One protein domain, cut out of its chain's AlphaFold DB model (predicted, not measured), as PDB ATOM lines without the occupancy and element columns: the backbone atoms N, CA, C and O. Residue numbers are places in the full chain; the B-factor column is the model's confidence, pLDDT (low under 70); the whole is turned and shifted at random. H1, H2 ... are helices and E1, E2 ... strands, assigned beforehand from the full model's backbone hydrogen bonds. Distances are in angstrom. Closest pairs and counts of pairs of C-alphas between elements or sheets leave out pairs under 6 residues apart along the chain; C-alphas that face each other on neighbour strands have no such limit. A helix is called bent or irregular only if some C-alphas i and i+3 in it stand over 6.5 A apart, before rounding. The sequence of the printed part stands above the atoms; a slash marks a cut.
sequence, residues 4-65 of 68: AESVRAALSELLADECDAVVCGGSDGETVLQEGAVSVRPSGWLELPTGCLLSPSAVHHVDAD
ATOM      1  N   ALA A   4     271.634 207.921 115.634       70.81
ATOM      2  CA  ALA A   4     270.987 207.863 116.944       70.81
ATOM      3  C   ALA A   4     271.550 208.884 117.956       70.81
ATOM      4  O   ALA A   4     270.802 209.417 118.772       70.81
ATOM      5  N   GLU A   5     272.847 209.198 117.891       71.56
ATOM      6  CA  GLU A   5     273.498 210.153 118.799       71.56
ATOM      7  C   GLU A   5     273.037 211.585 118.508       71.56
ATOM      8  O   GLU A   5     272.766 212.355 119.428       71.56
ATOM      9  N   SER A   6     272.864 211.910 117.224       72.88
ATOM     10  CA  SER A   6     272.364 213.213 116.778       72.88
ATOM     11  C   SER A   6     270.900 213.435 117.161       72.88
ATOM     12  O   SER A   6     270.538 214.526 117.594       72.88
ATOM     13  N   VAL A   7     270.059 212.404 117.033       73.88
ATOM     14  CA  VAL A   7     268.646 212.467 117.446       73.88
ATOM     15  C   VAL A   7     268.535 212.618 118.960       73.88
ATOM     16  O   VAL A   7     267.751 213.433 119.438       73.88
ATOM     17  N   ARG A   8     269.353 211.886 119.726       70.25
ATOM     18  CA  ARG A   8     269.395 212.001 121.188       70.25
ATOM     19  C   ARG A   8     269.819 213.396 121.645       70.25
ATOM     20  O   ARG A   8     269.236 213.911 122.596       70.25
ATOM     21  N   ALA A   9     270.808 213.999 120.985       72.56
ATOM     22  CA  ALA A   9     271.230 215.367 121.273       72.56
ATOM     23  C   ALA A   9     270.098 216.368 120.991       72.56
ATOM     24  O   ALA A   9     269.728 217.123 121.881       72.56
ATOM     25  N   ALA A  10     269.471 216.286 119.811       71.75
ATOM     26  CA  ALA A  10     268.372 217.175 119.430       71.75
ATOM     27  C   ALA A  10     267.147 217.054 120.355       71.75
ATOM     28  O   ALA A  10     266.562 218.064 120.726       71.75
ATOM     29  N   LEU A  11     266.773 215.836 120.770       67.31
ATOM     30  CA  LEU A  11     265.715 215.653 121.771       67.31
ATOM     31  C   LEU A  11     266.123 216.205 123.140       67.31
ATOM     32  O   LEU A  11     265.291 216.766 123.837       67.31
ATOM     33  N   SER A  12     267.381 216.044 123.549       70.94
ATOM     34  CA  SER A  12     267.820 216.539 124.861       70.94
ATOM     35  C   SER A  12     267.714 218.056 124.971       70.94
ATOM     36  O   SER A  12     267.378 218.539 126.043       70.94
ATOM     37  N   GLU A  13     267.985 218.767 123.876       73.44
ATOM     38  CA  GLU A  13     267.833 220.223 123.765       73.44
ATOM     39  C   GLU A  13     266.350 220.623 123.724       73.44
ATOM     40  O   GLU A  13     265.930 221.537 124.417       73.44
ATOM     41  N   LEU A  14     265.533 219.913 122.933       70.81
ATOM     42  CA  LEU A  14     264.116 220.246 122.742       70.81
ATOM     43  C   LEU A  14     263.259 219.993 123.994       70.81
ATOM     44  O   LEU A  14     262.255 220.667 124.196       70.81
ATOM     45  N   LEU A  15     263.608 218.980 124.788       71.19
ATOM     46  CA  LEU A  15     262.885 218.618 126.009       71.19
ATOM     47  C   LEU A  15     263.543 219.178 127.280       71.19
ATOM     48  O   LEU A  15     263.141 218.787 128.375       71.19
ATOM     49  N   ALA A  16     264.570 220.022 127.151       72.88
ATOM     50  CA  ALA A  16     265.075 220.767 128.292       72.88
ATOM     51  C   ALA A  16     264.059 221.855 128.661       72.88
ATOM     52  O   ALA A  16     263.649 222.628 127.797       72.88
ATOM     53  N   ASP A  17     263.649 221.895 129.926       75.88
ATOM     54  CA  ASP A  17     262.783 222.952 130.450       75.88
ATOM     55  C   ASP A  17     263.630 223.916 131.280       75.88
ATOM     56  O   ASP A  17     264.382 223.487 132.157       75.88
ATOM     57  N   GLU A  18     263.566 225.205 130.964       71.88
ATOM     58  CA  GLU A  18     264.245 226.246 131.732       71.88
ATOM     59  C   GLU A  18     263.275 226.809 132.768       71.88
ATOM     60  O   GLU A  18     262.254 227.402 132.417       71.88
ATOM     61  N   CYS A  19     263.610 226.648 134.045       70.19
ATOM     62  CA  CYS A  19     262.812 227.158 135.154       70.19
ATOM     63  C   CYS A  19     263.694 228.024 136.056       70.19
ATOM     64  O   CYS A  19     264.883 227.747 136.220       70.19
ATOM     65  N   ASP A  20     263.115 229.047 136.679       70.44
ATOM     66  CA  ASP A  20     263.780 229.733 137.785       70.44
ATOM     67  C   ASP A  20     263.561 228.903 139.054       70.44
ATOM     68  O   ASP A  20     262.416 228.629 139.429       70.44
ATOM     69  N   ALA A  21     264.646 228.410 139.644       70.44
ATOM     70  CA  ALA A  21     264.586 227.484 140.757       70.44
ATOM     71  C   ALA A  21     265.667 227.753 141.802       70.44
ATOM     72  O   ALA A  21     266.805 228.122 141.497       70.44
ATOM     73  N   VAL A  22     265.312 227.481 143.054       66.38
ATOM     74  CA  VAL A  22     266.269 227.395 144.156       66.38
ATOM     75  C   VAL A  22     266.702 225.942 144.295       66.38
ATOM     76  O   VAL A  22     265.892 225.057 144.567       66.38
ATOM     77  N   VAL A  23     267.988 225.678 144.087       68.56
ATOM     78  CA  VAL A  23     268.580 224.356 144.268       68.56
ATOM     79  C   VAL A  23     269.282 224.307 145.612       68.56
ATOM     80  O   VAL A  23     270.341 224.908 145.794       68.56
ATOM     81  N   CYS A  24     268.711 223.550 146.542       62.72
ATOM     82  CA  CYS A  24     269.275 223.324 147.866       62.72
ATOM     83  C   CYS A  24     270.025 221.986 147.930       62.72
ATOM     84  O   CYS A  24     269.581 220.970 147.390       62.72
ATOM     85  N   GLY A  25     271.167 221.981 148.610       62.12
ATOM     86  CA  GLY A  25     272.019 220.822 148.839       62.12
ATOM     87  C   GLY A  25     272.193 220.496 150.317       62.12
ATOM     88  O   GLY A  25     271.948 221.319 151.199       62.12
ATOM     89  N   GLY A  26     272.679 219.281 150.573       59.41
ATOM     90  CA  GLY A  26     272.863 218.746 151.922       59.41
ATOM     91  C   GLY A  26     271.610 218.053 152.459       59.41
ATOM     92  O   GLY A  26     270.494 218.351 152.044       59.41
ATOM     93  N   SER A  27     271.805 217.110 153.383       57.12
ATOM     94  CA  SER A  27     270.737 216.254 153.925       57.12
ATOM     95  C   SER A  27     269.612 217.015 154.636       57.12
ATOM     96  O   SER A  27     268.508 216.487 154.739       57.12
ATOM     97  N   ASP A  28     269.884 218.235 155.103       60.47
ATOM     98  CA  ASP A  28     268.927 219.095 155.807       60.47
ATOM     99  C   ASP A  28     268.252 220.134 154.890       60.47
ATOM    100  O   ASP A  28     267.329 220.818 155.313       60.47
ATOM    101  N   GLY A  29     268.671 220.263 153.622       57.97
ATOM    102  CA  GLY A  29     268.060 221.208 152.677       57.97
ATOM    103  C   GLY A  29     268.268 222.695 153.007       57.97
ATOM    104  O   GLY A  29     267.676 223.539 152.347       57.97
ATOM    105  N   GLU A  30     269.110 223.028 153.990       61.56
ATOM    106  CA  GLU A  30     269.346 224.408 154.446       61.56
ATOM    107  C   GLU A  30     270.443 225.148 153.659       61.56
ATOM    108  O   GLU A  30     270.639 226.348 153.848       61.56
ATOM    109  N   THR A  31     271.191 224.462 152.785       66.88
ATOM    110  CA  THR A  31     272.254 225.101 151.991       66.88
ATOM    111  C   THR A  31     271.777 225.362 150.573       66.88
ATOM    112  O   THR A  31     271.737 224.449 149.753       66.88
ATOM    113  N   VAL A  32     271.477 226.620 150.260       68.12
ATOM    114  CA  VAL A  32     271.251 227.059 148.880       68.12
ATOM    115  C   VAL A  32     272.550 226.877 148.085       68.12
ATOM    116  O   VAL A  32     273.567 227.499 148.388       68.12
ATOM    117  N   LEU A  33     272.532 225.992 147.088       70.38
ATOM    118  CA  LEU A  33     273.640 225.780 146.151       70.38
ATOM    119  C   LEU A  33     273.554 226.731 144.957       70.38
ATOM    120  O   LEU A  33     274.589 227.149 144.442       70.38
ATOM    121  N   GLN A  34     272.337 227.038 144.509       69.00
ATOM    122  CA  GLN A  34     272.069 227.933 143.389       69.00
ATOM    123  C   GLN A  34     270.662 228.520 143.516       69.00
ATOM    124  O   GLN A  34     269.730 227.805 143.860       69.00
ATOM    125  N   GLU A  35     270.507 229.792 143.163       68.31
ATOM    126  CA  GLU A  35     269.216 230.440 142.904       68.31
ATOM    127  C   GLU A  35     269.207 230.975 141.467       68.31
ATOM    128  O   GLU A  35     270.225 231.491 140.991       68.31
ATOM    129  N   GLY A  36     268.072 230.850 140.781       71.06
ATOM    130  CA  GLY A  36     267.833 231.427 139.458       71.06
ATOM    131  C   GLY A  36     267.621 230.382 138.363       71.06
ATOM    132  O   GLY A  36     267.166 229.275 138.628       71.06
ATOM    133  N   ALA A  37     267.962 230.723 137.118       73.19
ATOM    134  CA  ALA A  37     267.736 229.854 135.963       73.19
ATOM    135  C   ALA A  37     268.444 228.491 136.094       73.19
ATOM    136  O   ALA A  37     269.666 228.423 136.254       73.19
ATOM    137  N   VAL A  38     267.676 227.410 135.970       77.81
ATOM    138  CA  VAL A  38     268.147 226.025 135.938       77.81
ATOM    139  C   VAL A  38     267.509 225.313 134.751       77.81
ATOM    140  O   VAL A  38     266.314 225.460 134.497       77.81
ATOM    141  N   SER A  39     268.293 224.507 134.036       79.25
ATOM    142  CA  SER A  39     267.779 223.682 132.942       79.25
ATOM    143  C   SER A  39     267.513 222.261 133.432       79.25
ATOM    144  O   SER A  39     268.426 221.531 133.830       79.25
ATOM    145  N   VAL A  40     266.253 221.839 133.386       78.88
ATOM    146  CA  VAL A  40     265.826 220.472 133.676       78.88
ATOM    147  C   VAL A  40     265.981 219.642 132.412       78.88
ATOM    148  O   VAL A  40     265.244 219.800 131.443       78.88
ATOM    149  N   ARG A  41     266.932 218.711 132.405       81.19
ATOM    150  CA  ARG A  41     267.097 217.768 131.297       81.19
ATOM    151  C   ARG A  41     265.989 216.712 131.330       81.19
ATOM    152  O   ARG A  41     265.591 216.286 132.414       81.19
ATOM    153  N   PRO A  42     265.598 216.137 130.180       71.25
ATOM    154  CA  PRO A  42     264.591 215.070 130.118       71.25
ATOM    155  C   PRO A  42     264.962 213.793 130.894       71.25
ATOM    156  O   PRO A  42     264.111 212.948 131.152       71.25
ATOM    157  N   SER A  43     266.230 213.633 131.287       73.75
ATOM    158  CA  SER A  43     266.687 212.574 132.194       73.75
ATOM    159  C   SER A  43     266.444 212.870 133.682       73.75
ATOM    160  O   SER A  43     266.851 212.066 134.517       73.75
ATOM    161  N   GLY A  44     265.867 214.025 134.023       73.12
ATOM    162  CA  GLY A  44     265.699 214.516 135.395       73.12
ATOM    163  C   GLY A  44     266.966 215.122 136.005       73.12
ATOM    164  O   GLY A  44     267.001 215.396 137.196       73.12
ATOM    165  N   TRP A  45     268.023 215.307 135.212       81.62
ATOM    166  CA  TRP A  45     269.236 215.987 135.670       81.62
ATOM    167  C   TRP A  45     269.046 217.491 135.586       81.62
ATOM    168  O   TRP A  45     268.473 217.974 134.612       81.62
ATOM    169  N   LEU A  46     269.566 218.210 136.569       80.06
ATOM    170  CA  LEU A  46     269.524 219.666 136.601       80.06
ATOM    171  C   LEU A  46     270.890 220.194 136.178       80.06
ATOM    172  O   LEU A  46     271.915 219.766 136.707       80.06
ATOM    173  N   GLU A  47     270.908 221.095 135.208       82.12
ATOM    174  CA  GLU A  47     272.113 221.783 134.763       82.12
ATOM    175  C   GLU A  47     272.070 223.231 135.247       82.12
ATOM    176  O   GLU A  47     271.126 223.971 134.970       82.12
ATOM    177  N   LEU A  48     273.086 223.613 136.022       78.88
ATOM    178  CA  LEU A  48     273.247 224.976 136.508       78.88
ATOM    179  C   LEU A  48     273.932 225.850 135.441       78.88
ATOM    180  O   LEU A  48     274.755 225.334 134.681       78.88
ATOM    181  N   PRO A  49     273.749 227.185 135.463       70.88
ATOM    182  CA  PRO A  49     274.439 228.113 134.555       70.88
ATOM    183  C   PRO A  49     275.969 228.057 134.667       70.88
ATOM    184  O   PRO A  49     276.695 228.458 133.761       70.88
ATOM    185  N   THR A  50     276.473 227.553 135.795       73.50
ATOM    186  CA  THR A  50     277.897 227.297 136.039       73.50
ATOM    187  C   THR A  50     278.436 226.085 135.267       73.50
ATOM    188  O   THR A  50     279.633 225.807 135.337       73.50
ATOM    189  N   GLY A  51     277.581 225.349 134.547       73.06
ATOM    190  CA  GLY A  51     277.908 224.085 133.883       73.06
ATOM    191  C   GLY A  51     277.963 222.887 134.837       73.06
ATOM    192  O   GLY A  51     278.440 221.815 134.465       73.06
ATOM    193  N   CYS A  52     277.517 223.056 136.086       77.62
ATOM    194  CA  CYS A  52     277.449 221.972 137.057       77.62
ATOM    195  C   CYS A  52     276.199 221.116 136.815       77.62
ATOM    196  O   CYS A  52     275.092 221.642 136.727       77.62
ATOM    197  N   LEU A  53     276.381 219.796 136.741       76.94
ATOM    198  CA  LEU A  53     275.292 218.828 136.620       76.94
ATOM    199  C   LEU A  53     274.947 218.253 137.993       76.94
ATOM    200  O   LEU A  53     275.770 217.588 138.625       76.94
ATOM    201  N   LEU A  54     273.706 218.460 138.416       74.25
ATOM    202  CA  LEU A  54     273.158 217.912 139.644       74.25
ATOM    203  C   LEU A  54     272.306 216.684 139.335       74.25
ATOM    204  O   LEU A  54     271.402 216.701 138.494       74.25
ATOM    205  N   SER A  55     272.622 215.599 140.037       74.12
ATOM    206  CA  SER A  55     271.856 214.361 139.957       74.12
ATOM    207  C   SER A  55     270.473 214.565 140.580       74.12
ATOM    208  O   SER A  55     270.400 215.140 141.668       74.12
ATOM    209  N   PRO A  56     269.399 214.009 139.995       70.00
ATOM    210  CA  PRO A  56     268.074 214.023 140.616       70.00
ATOM    211  C   PRO A  56     268.065 213.410 142.020       70.00
ATOM    212  O   PRO A  56     267.242 213.776 142.845       70.00
ATOM    213  N   SER A  57     268.984 212.488 142.327       69.88
ATOM    214  CA  SER A  57     269.096 211.896 143.667       69.88
ATOM    215  C   SER A  57     269.816 212.787 144.684       69.88
ATOM    216  O   SER A  57     269.779 212.487 145.871       69.88
ATOM    217  N   ALA A  58     270.512 213.831 144.228       68.19
ATOM    218  CA  ALA A  58     271.212 214.793 145.078       68.19
ATOM    219  C   ALA A  58     270.372 216.050 145.359       68.19
ATOM    220  O   ALA A  58     270.762 216.868 146.189       68.19
ATOM    221  N   VAL A  59     269.241 216.205 144.664       66.25
ATOM    222  CA  VAL A  59     268.341 217.349 144.801       66.25
ATOM    223  C   VAL A  59     267.109 216.916 145.580       66.25
ATOM    224  O   VAL A  59     266.381 216.016 145.171       66.25
ATOM    225  N   HIS A  60     266.908 217.542 146.736       66.75
ATOM    226  CA  HIS A  60     265.832 217.184 147.659       66.75
ATOM    227  C   HIS A  60     264.509 217.892 147.333       66.75
ATOM    228  O   HIS A  60     263.446 217.308 147.525       66.75
ATOM    229  N   HIS A  61     264.568 219.123 146.823       63.62
ATOM    230  CA  HIS A  61     263.424 219.873 146.311       63.62
ATOM    231  C   HIS A  61     263.892 220.834 145.213       63.62
ATOM    232  O   HIS A  61     265.027 221.311 145.237       63.62
ATOM    233  N   VAL A  62     263.016 221.067 144.240       64.38
ATOM    234  CA  VAL A  62     263.145 222.123 143.237       64.38
ATOM    235  C   VAL A  62     261.893 222.965 143.398       64.38
ATOM    236  O   VAL A  62     260.813 222.544 142.982       64.38
ATOM    237  N   ASP A  63     262.024 224.112 144.054       67.19
ATOM    238  CA  ASP A  63     260.950 225.094 144.096       67.19
ATOM    239  C   ASP A  63     261.041 225.921 142.820       67.19
ATOM    240  O   ASP A  63     261.896 226.795 142.689       67.19
ATOM    241  N   ALA A  64     260.195 225.577 141.850       63.81
ATOM    242  CA  ALA A  64     259.941 226.442 140.714       63.81
ATOM    243  C   ALA A  64     259.023 227.561 141.207       63.81
ATOM    244  O   ALA A  64     257.879 227.291 141.588       63.81
ATOM    245  N   ASP A  65     259.508 228.804 141.208       57.22
ATOM    246  CA  ASP A  65     258.618 229.941 141.408       57.22
ATOM    247  C   ASP A  65     257.684 229.955 140.193       57.22
ATOM    248  O   ASP A  65     258.087 230.242 139.063       57.22
TER     249      ASP A  65
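This is residues 4 to 65 of the 68 residues of an uncharacterized protein of Halobacteriales archaeon QS_5_70_17 (UniProt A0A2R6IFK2). A long hairpin of two strands, E1 and E2, is sharply bent into an arch, and the long unnamed stretch of residues 41 to 61 folds back within the hollow of that arch; the short strand E3 is beside E1, and the helix H1 makes an arm at one end, with its residues 4 to 10 sticking out. The printed part has 62 residues, with one named helix and three named strands in the order H1, E1, E2, E3 along the chain; the sheet runs E2, E1, E3, antiparallel throughout, and the class is mixed, helices and strands. The whole is only just compact, close to loose, with a radius of gyration of the C-alphas of 12.4 A. Its C-alphas span 41 by 21 by 18 A, only just elongated.

Strand E1 holds residues 17 to 25 and measures 20.7 A from first to last C-alpha; it begins at C-alpha 17 at (262.783, 222.952, 130.450). Strand E2, the longest by residues, holds residues 31 to 40 and measures 20.0 A. Strand E3 is residues 62 to 64, 5.9 A long, ending at C-alpha 64 at (259.941, 226.442, 140.714). Helix H1 is residues 4 to 14, 15.3 A long, from C-alpha 4 at (270.987, 207.863, 116.944).

The sheet is strongly twisted, its C-alphas lying up to 5.7 A off their best plane. E1 and E2 form a hairpin, antiparallel, with 162 degrees between their directions. C-alphas 32 and 24 face each other at 4.3 A. N 23 and O 34 are within hydrogen-bond range at 2.8 A, and so are N 17 and O 40 at 3.0 A. E1 bends by 78 degrees at residue 20, and E2 bends by 90 degrees at residue 37. E3 is the antiparallel neighbour of E1, at 137 degrees; C-alphas 21 and 64 face each other at 4.8 A, with no backbone N and O within hydrogen-bond range across the pair. E2 and E3 are edge strands, and apart. Residues 39 to 40 of E2 pair antiparallel with residues 46 to 47, which pair antiparallel with residues 53 to 54. H1 is not on the sheet, with 2 pairs of C-alphas within 10 A, and is apart from E2 and E3. Each O i to N i+4 pair inside H1 is within hydrogen-bond range.

The two C-alphas farthest apart are those of Ala 4 and Glu 30, at 41.0 A. The printed part has no cut. The links H1 to E1 and E1 to E2 are tight, and the link E2 to E3, 21 residues, is long. The mean pLDDT of the printed part is 70.5; 23 residues are under 70: residue 11, residues 22 to 32, residues 34 to 35 and residues 57 to 65.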